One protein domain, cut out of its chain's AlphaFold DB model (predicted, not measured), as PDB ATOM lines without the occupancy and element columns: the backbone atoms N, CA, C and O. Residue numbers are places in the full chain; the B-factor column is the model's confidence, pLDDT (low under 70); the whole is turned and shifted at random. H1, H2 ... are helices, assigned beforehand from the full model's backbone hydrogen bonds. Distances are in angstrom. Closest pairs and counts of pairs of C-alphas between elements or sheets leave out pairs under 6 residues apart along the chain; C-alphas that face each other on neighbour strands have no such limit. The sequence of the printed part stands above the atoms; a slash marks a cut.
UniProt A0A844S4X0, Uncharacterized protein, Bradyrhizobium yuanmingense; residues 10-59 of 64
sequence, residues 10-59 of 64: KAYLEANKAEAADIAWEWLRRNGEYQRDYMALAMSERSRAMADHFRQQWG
ATOM      1  N   LYS A  10     -40.482   7.707  16.953       87.19
ATOM      2  CA  LYS A  10     -41.311   8.693  17.656       87.19
ATOM      3  C   LYS A  10     -40.540   9.392  18.779       87.19
ATOM      4  O   LYS A  10     -40.728  10.586  18.977       87.19
ATOM      5  N   ALA A  11     -39.672   8.679  19.497       84.44
ATOM      6  CA  ALA A  11     -38.869   9.281  20.559       84.44
ATOM      7  C   ALA A  11     -37.870  10.313  20.007       84.44
ATOM      8  O   ALA A  11     -37.713  11.379  20.600       84.44
ATOM      9  N   TYR A  12     -37.254  10.049  18.850       83.88
ATOM     10  CA  TYR A  12     -36.356  11.011  18.202       83.88
ATOM     11  C   TYR A  12     -37.097  12.209  17.607       83.88
ATOM     12  O   TYR A  12     -36.595  13.325  17.702       83.88
ATOM     13  N   LEU A  13     -38.297  12.012  17.048       86.94
ATOM     14  CA  LEU A  13     -39.140  13.118  16.573       86.94
ATOM     15  C   LEU A  13     -39.462  14.115  17.690       86.94
ATOM     16  O   LEU A  13     -39.444  15.319  17.454       86.94
ATOM     17  N   GLU A  14     -39.729  13.630  18.904       83.44
ATOM     18  CA  GLU A  14     -39.927  14.496  20.070       83.44
ATOM     19  C   GLU A  14     -38.613  15.123  20.555       83.44
ATOM     20  O   GLU A  14     -38.583  16.316  20.845       83.44
ATOM     21  N   ALA A  15     -37.508  14.369  20.582       81.44
ATOM     22  CA  ALA A  15     -36.197  14.904  20.961       81.44
ATOM     23  C   ALA A  15     -35.720  16.026  20.022       81.44
ATOM     24  O   ALA A  15     -35.097  16.980  20.474       81.44
ATOM     25  N   ASN A  16     -36.055  15.952  18.732       84.31
ATOM     26  CA  ASN A  16     -35.685  16.960  17.740       84.31
ATOM     27  C   ASN A  16     -36.459  18.284  17.889       84.31
ATOM     28  O   ASN A  16     -36.117  19.271  17.245       84.31
ATOM     29  N   LYS A  17     -37.514  18.311  18.715       89.56
ATOM     30  CA  LYS A  17     -38.228  19.544  19.075       89.56
ATOM     31  C   LYS A  17     -37.563  20.289  20.231       89.56
ATOM     32  O   LYS A  17     -37.906  21.445  20.458       89.56
ATOM     33  N   ALA A  18     -36.677  19.633  20.981       88.25
ATOM     34  CA  ALA A  18     -35.968  20.266  22.083       88.25
ATOM     35  C   ALA A  18     -34.933  21.260  21.552       88.25
ATOM     36  O   ALA A  18     -34.307  21.030  20.513       88.25
ATOM     37  N   GLU A  19     -34.714  22.350  22.283       91.50
ATOM     38  CA  GLU A  19     -33.642  23.267  21.929       91.50
ATOM     39  C   GLU A  19     -32.281  22.596  22.150       91.50
ATOM     40  O   GLU A  19     -32.076  21.821  23.088       91.50
ATOM     41  N   ALA A  20     -31.306  22.928  21.302       88.62
ATOM     42  CA  ALA A  20     -29.953  22.387  21.428       88.62
ATOM     43  C   ALA A  20     -29.336  22.682  22.810       88.62
ATOM     44  O   ALA A  20     -28.570  21.868  23.331       88.62
ATOM     45  N   ALA A  21     -29.698  23.818  23.415       89.62
ATOM     46  CA  ALA A  21     -29.280  24.192  24.759       89.62
ATOM     47  C   ALA A  21     -29.842  23.246  25.832       89.62
ATOM     48  O   ALA A  21     -29.092  22.834  26.717       89.62
ATOM     49  N   ASP A  22     -31.112  22.844  25.723       89.88
ATOM     50  CA  ASP A  22     -31.738  21.905  26.658       89.88
ATOM     51  C   ASP A  22     -31.058  20.540  26.589       89.88
ATOM     52  O   ASP A  22     -30.695  19.962  27.612       89.88
ATOM     53  N   ILE A  23     -30.803  20.045  25.374       89.75
ATOM     54  CA  ILE A  23     -30.092  18.780  25.183       89.75
ATOM     55  C   ILE A  23     -28.680  18.868  25.768       89.75
ATOM     56  O   ILE A  23     -28.297  18.011  26.565       89.75
ATOM     57  N   ALA A  24     -27.914  19.912  25.438       91.75
ATOM     58  CA  ALA A  24     -26.568  20.108  25.974       91.75
ATOM     59  C   ALA A  24     -26.559  20.172  27.512       91.75
ATOM     60  O   ALA A  24     -25.700  19.565  28.158       91.75
ATOM     61  N   TRP A  25     -27.547  20.842  28.107       92.06
ATOM     62  CA  TRP A  25     -27.708  20.914  29.554       92.06
ATOM     63  C   TRP A  25     -28.011  19.553  30.186       92.06
ATOM     64  O   TRP A  25     -27.424  19.200  31.212       92.06
ATOM     65  N   GLU A  26     -28.875  18.751  29.564       93.44
ATOM     66  CA  GLU A  26     -29.195  17.403  30.029       93.44
ATOM     67  C   GLU A  26     -27.950  16.493  30.064       93.44
ATOM     68  O   GLU A  26     -27.792  15.707  31.007       93.44
ATOM     69  N   TRP A  27     -27.041  16.616  29.092       91.62
ATOM     70  CA  TRP A  27     -25.752  15.913  29.114       91.62
ATOM     71  C   TRP A  27     -24.852  16.415  30.245       91.62
ATOM     72  O   TRP A  27     -24.345  15.620  31.041       91.62
ATOM     73  N   LEU A  28     -24.692  17.733  30.350       95.00
ATOM     74  CA  LEU A  28     -23.802  18.356  31.323       95.00
ATOM     75  C   LEU A  28     -24.215  18.061  32.769       95.00
ATOM     76  O   LEU A  28     -23.397  17.611  33.566       95.00
ATOM     77  N   ARG A  29     -25.496  18.221  33.117       93.81
ATOM     78  CA  ARG A  29     -25.969  18.023  34.499       93.81
ATOM     79  C   ARG A  29     -25.882  16.572  34.987       93.81
ATOM     80  O   ARG A  29     -25.993  16.322  36.189       93.81
ATOM     81  N   ARG A  30     -25.747  15.608  34.067       95.25
ATOM     82  CA  ARG A  30     -25.544  14.177  34.362       95.25
ATOM     83  C   ARG A  30     -24.066  13.787  34.413       95.25
ATOM     84  O   ARG A  30     -23.763  12.668  34.818       95.25
ATOM     85  N   ASN A  31     -23.156  14.679  34.026       96.44
ATOM     86  CA  ASN A  31     -21.727  14.452  34.173       96.44
ATOM     87  C   ASN A  31     -21.362  14.438  35.672       96.44
ATOM     88  O   ASN A  31     -21.651  15.379  36.410       96.44
ATOM     89  N   GLY A  32     -20.732  13.354  36.129       97.06
ATOM     90  CA  GLY A  32     -20.389  13.182  37.542       97.06
ATOM     91  C   GLY A  32     -19.307  14.143  38.044       97.06
ATOM     92  O   GLY A  32     -19.296  14.469  39.226       97.06
ATOM     93  N   GLU A  33     -18.405  14.604  37.177       96.25
ATOM     94  CA  GLU A  33     -17.411  15.632  37.515       96.25
ATOM     95  C   GLU A  33     -18.095  16.981  37.704       96.25
ATOM     96  O   GLU A  33     -17.933  17.604  38.749       96.25
ATOM     97  N   TYR A  34     -18.976  17.347  36.768       95.62
ATOM     98  CA  TYR A  34     -19.789  18.558  36.871       95.62
ATOM     99  C   TYR A  34     -20.578  18.598  38.182       95.62
ATOM    100  O   TYR A  34     -20.590  19.612  38.877       95.62
ATOM    101  N   GLN A  35     -21.216  17.484  38.553       95.31
ATOM    102  CA  GLN A  35     -21.979  17.394  39.799       95.31
ATOM    103  C   GLN A  35     -21.107  17.633  41.036       95.31
ATOM    104  O   GLN A  35     -21.528  18.352  41.942       95.31
ATOM    105  N   ARG A  36     -19.896  17.061  41.082       93.56
ATOM    106  CA  ARG A  36     -18.961  17.273  42.197       93.56
ATOM    107  C   ARG A  36     -18.492  18.720  42.267       93.56
ATOM    108  O   ARG A  36     -18.546  19.311  43.344       93.56
ATOM    109  N   ASP A  37     -18.105  19.293  41.133       92.50
ATOM    110  CA  ASP A  37     -17.616  20.670  41.058       92.50
ATOM    111  C   ASP A  37     -18.713  21.669  41.435       92.50
ATOM    112  O   ASP A  37     -18.475  22.614  42.187       92.50
ATOM    113  N   TYR A  38     -19.944  21.429  40.974       91.19
ATOM    114  CA  TYR A  38     -21.098  22.246  41.332       91.19
ATOM    115  C   TYR A  38     -21.420  22.157  42.827       91.19
ATOM    116  O   TYR A  38     -21.666  23.184  43.458       91.19
ATOM    117  N   MET A  39     -21.386  20.960  43.425       90.38
ATOM    118  CA  MET A  39     -21.582  20.805  44.873       90.38
ATOM    119  C   MET A  39     -20.491  21.524  45.673       90.38
ATOM    120  O   MET A  39     -20.810  22.228  46.628       90.38
ATOM    121  N   ALA A  40     -19.224  21.420  45.262       88.56
ATOM    122  CA  ALA A  40     -18.123  22.144  45.897       88.56
ATOM    123  C   ALA A  40     -18.307  23.672  45.806       88.56
ATOM    124  O   ALA A  40     -18.091  24.392  46.786       88.56
ATOM    125  N   LEU A  41     -18.777  24.170  44.659       86.94
ATOM    126  CA  LEU A  41     -19.099  25.585  44.467       86.94
ATOM    127  C   LEU A  41     -20.301  26.038  45.313       86.94
ATOM    128  O   LEU A  41     -20.316  27.166  45.799       86.94
ATOM    129  N   ALA A  42     -21.310  25.182  45.486       84.81
ATOM    130  CA  ALA A  42     -22.515  25.487  46.257       84.81
ATOM    131  C   ALA A  42     -22.287  25.443  47.777       84.81
ATOM    132  O   ALA A  42     -22.947  26.174  48.511       84.81
ATOM    133  N   MET A  43     -21.376  24.583  48.246       82.75
ATOM    134  CA  MET A  43     -21.069  24.398  49.668       82.75
ATOM    135  C   MET A  43     -19.981  25.340  50.195       82.75
ATOM    136  O   MET A  43     -19.903  25.551  51.403       82.75
ATOM    137  N   SER A  44     -19.127  25.882  49.327       70.94
ATOM    138  CA  SER A  44     -18.123  26.873  49.731       70.94
ATOM    139  C   SER A  44     -18.742  28.267  49.859       70.94
ATOM    140  O   SER A  44     -19.665  28.625  49.125       70.94
ATOM    141  N   GLU A  45     -18.203  29.099  50.760       67.56
ATOM    142  CA  GLU A  45     -18.336  30.549  50.595       67.56
ATOM    143  C   GLU A  45     -17.752  30.877  49.224       67.56
ATOM    144  O   GLU A  45     -16.551  30.715  49.007       67.56
ATOM    145  N   ARG A  46     -18.637  31.214  48.281       67.50
ATOM    146  CA  ARG A  46     -18.399  31.241  46.836       67.50
ATOM    147  C   ARG A  46     -17.229  32.166  46.496       67.50
ATOM    148  O   ARG A  46     -17.414  33.346  46.198       67.50
ATOM    149  N   SER A  47     -16.010  31.642  46.576       78.69
ATOM    150  CA  SER A  47     -14.818  32.436  46.336       78.69
ATOM    151  C   SER A  47     -14.751  32.751  44.848       78.69
ATOM    152  O   SER A  47     -15.091  31.921  43.998       78.69
ATOM    153  N   ARG A  48     -14.314  33.967  44.514       82.00
ATOM    154  CA  ARG A  48     -14.207  34.398  43.115       82.00
ATOM    155  C   ARG A  48     -13.333  33.437  42.301       82.00
ATOM    156  O   ARG A  48     -13.707  33.080  41.195       82.00
ATOM    157  N   ALA A  49     -12.251  32.935  42.895       85.50
ATOM    158  CA  ALA A  49     -11.357  31.975  42.257       85.50
ATOM    159  C   ALA A  49     -12.047  30.641  41.911       85.50
ATOM    160  O   ALA A  49     -11.837  30.111  40.823       85.50
ATOM    161  N   MET A  50     -12.897  30.108  42.799       83.75
ATOM    162  CA  MET A  50     -13.647  28.877  42.513       83.75
ATOM    163  C   MET A  50     -14.697  29.096  41.421       83.75
ATOM    164  O   MET A  50     -14.863  28.243  40.550       83.75
ATOM    165  N   ALA A  51     -15.375  30.247  41.432       86.31
ATOM    166  CA  ALA A  51     -16.334  30.604  40.390       86.31
ATOM    167  C   ALA A  51     -15.657  30.789  39.018       86.31
ATOM    168  O   ALA A  51     -16.180  30.318  38.008       86.31
ATOM    169  N   ASP A  52     -14.479  31.417  38.983       89.06
ATOM    170  CA  ASP A  52     -13.699  31.613  37.758       89.06
ATOM    171  C   ASP A  52     -13.198  30.279  37.190       89.06
ATOM    172  O   ASP A  52     -13.337  30.034  35.991       89.06
ATOM    173  N   HIS A  53     -12.687  29.383  38.043       89.50
ATOM    174  CA  HIS A  53     -12.281  28.038  37.627       89.50
ATOM    175  C   HIS A  53     -13.465  27.243  37.060       89.50
ATOM    176  O   HIS A  53     -13.377  26.679  35.971       89.50
ATOM    177  N   PHE A  54     -14.606  27.259  37.756       91.56
ATOM    178  CA  PHE A  54     -15.823  26.596  37.295       91.56
ATOM    179  C   PHE A  54     -16.275  27.122  35.925       91.56
ATOM    180  O   PHE A  54     -16.619  26.339  35.039       91.56
ATOM    181  N   ARG A  55     -16.220  28.446  35.716       91.12
ATOM    182  CA  ARG A  55     -16.528  29.067  34.422       91.12
ATOM    183  C   ARG A  55     -15.561  28.619  33.329       91.12
ATOM    184  O   ARG A  55     -16.010  28.366  32.215       91.12
ATOM    185  N   GLN A  56     -14.261  28.549  33.608       93.19
ATOM    186  CA  GLN A  56     -13.264  28.123  32.617       93.19
ATOM    187  C   GLN A  56     -13.455  26.663  32.202       93.19
ATOM    188  O   GLN A  56     -13.335  26.347  31.023       93.19
ATOM    189  N   GLN A  57     -13.786  25.794  33.155       93.62
ATOM    190  CA  GLN A  57     -13.957  24.365  32.907       93.62
ATOM    191  C   GLN A  57     -15.281  24.041  32.203       93.62
ATOM    192  O   GLN A  57     -15.302  23.243  31.269       93.62
ATOM    193  N   TRP A  58     -16.386  24.658  32.634       94.12
ATOM    194  CA  TRP A  58     -17.734  24.291  32.180       94.12
ATOM    195  C   TRP A  58     -18.379  25.312  31.239       94.12
ATOM    196  O   TRP A  58     -19.444  25.050  30.688       94.12
ATOM    197  N   GLY A  59     -17.780  26.493  31.066       91.56
ATOM    198  CA  GLY A  59     -18.326  27.578  30.240       91.56
ATOM    199  C   GLY A  59     -19.580  28.246  30.817       91.56
ATOM    200  O   GLY A  59     -20.166  29.113  30.168       91.56
TER     201      GLY A  59
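What this domain is: This is residues 10 to 59 of the 64 residues of an uncharacterized protein of Bradyrhizobium yuanmingense (UniProt A0A844S4X0). A helical hairpin of H3 and H4, two helices side by side, fills one end of the model, and from it H2 and then H1 are strung out in a line that makes most of the length. H2 meets the hairpin near the first turns of H3 and stands crosswise to H3, while H1 lies at the far end, away from the hairpin. The printed part has 50 residues with four named helices in the order H1, H2, H3, H4 and no named strand, and its class is all helix. It is only just loose, close to extended, with a radius of gyration of the C-alphas of 14.5 A, and it spans 45 by 16 by 13 A.

How they stand to each other: H3, residues 32 to 43, and H4, residues 48 to 58, touch and form a helical hairpin, at a shallow tilt of 19 degrees, opposite ways. Their closest C-alphas, those of Leu 41 and Met 50, are 6.7 A apart. H2, residues 20 to 29, is close to H3 but not clearly touching it, and their lines are about perpendicular at 78 degrees. Their closest C-alphas are those of Arg 29 and Gln 35, 6.7 A apart. H2 and H4 are apart. H1, residues 10 to 15, is apart from H3 and H4, and only just apart from H2, with the closest C-alphas 8.4 A apart. In H1, H2, H3 and H4 every O i to N i+4 pair is within hydrogen-bond range.

Where its parts are: H3, the longest helix, measures 16.5 A from first to last C-alpha, from C-alpha 32 at (-20.389, 13.182, 37.542). H4 measures 15.3 A and ends with C-alpha 58 at (-17.734, 24.291, 32.180). H2 measures 14.3 A. H1 measures 8.7 A and begins with C-alpha 10 at (-41.311, 8.693, 17.656).

The domain as a whole: The two C-alphas farthest apart, those of Lys 10 and Glu 45, are 45.7 A apart. The three links are tight, and the printed part has no cut. Residues 16 to 22, of which 20 to 22 belong to H2, stand free, as do residues 43 to 49. The mean pLDDT of the printed part is 88.4, and residues 45 to 46 are under 70.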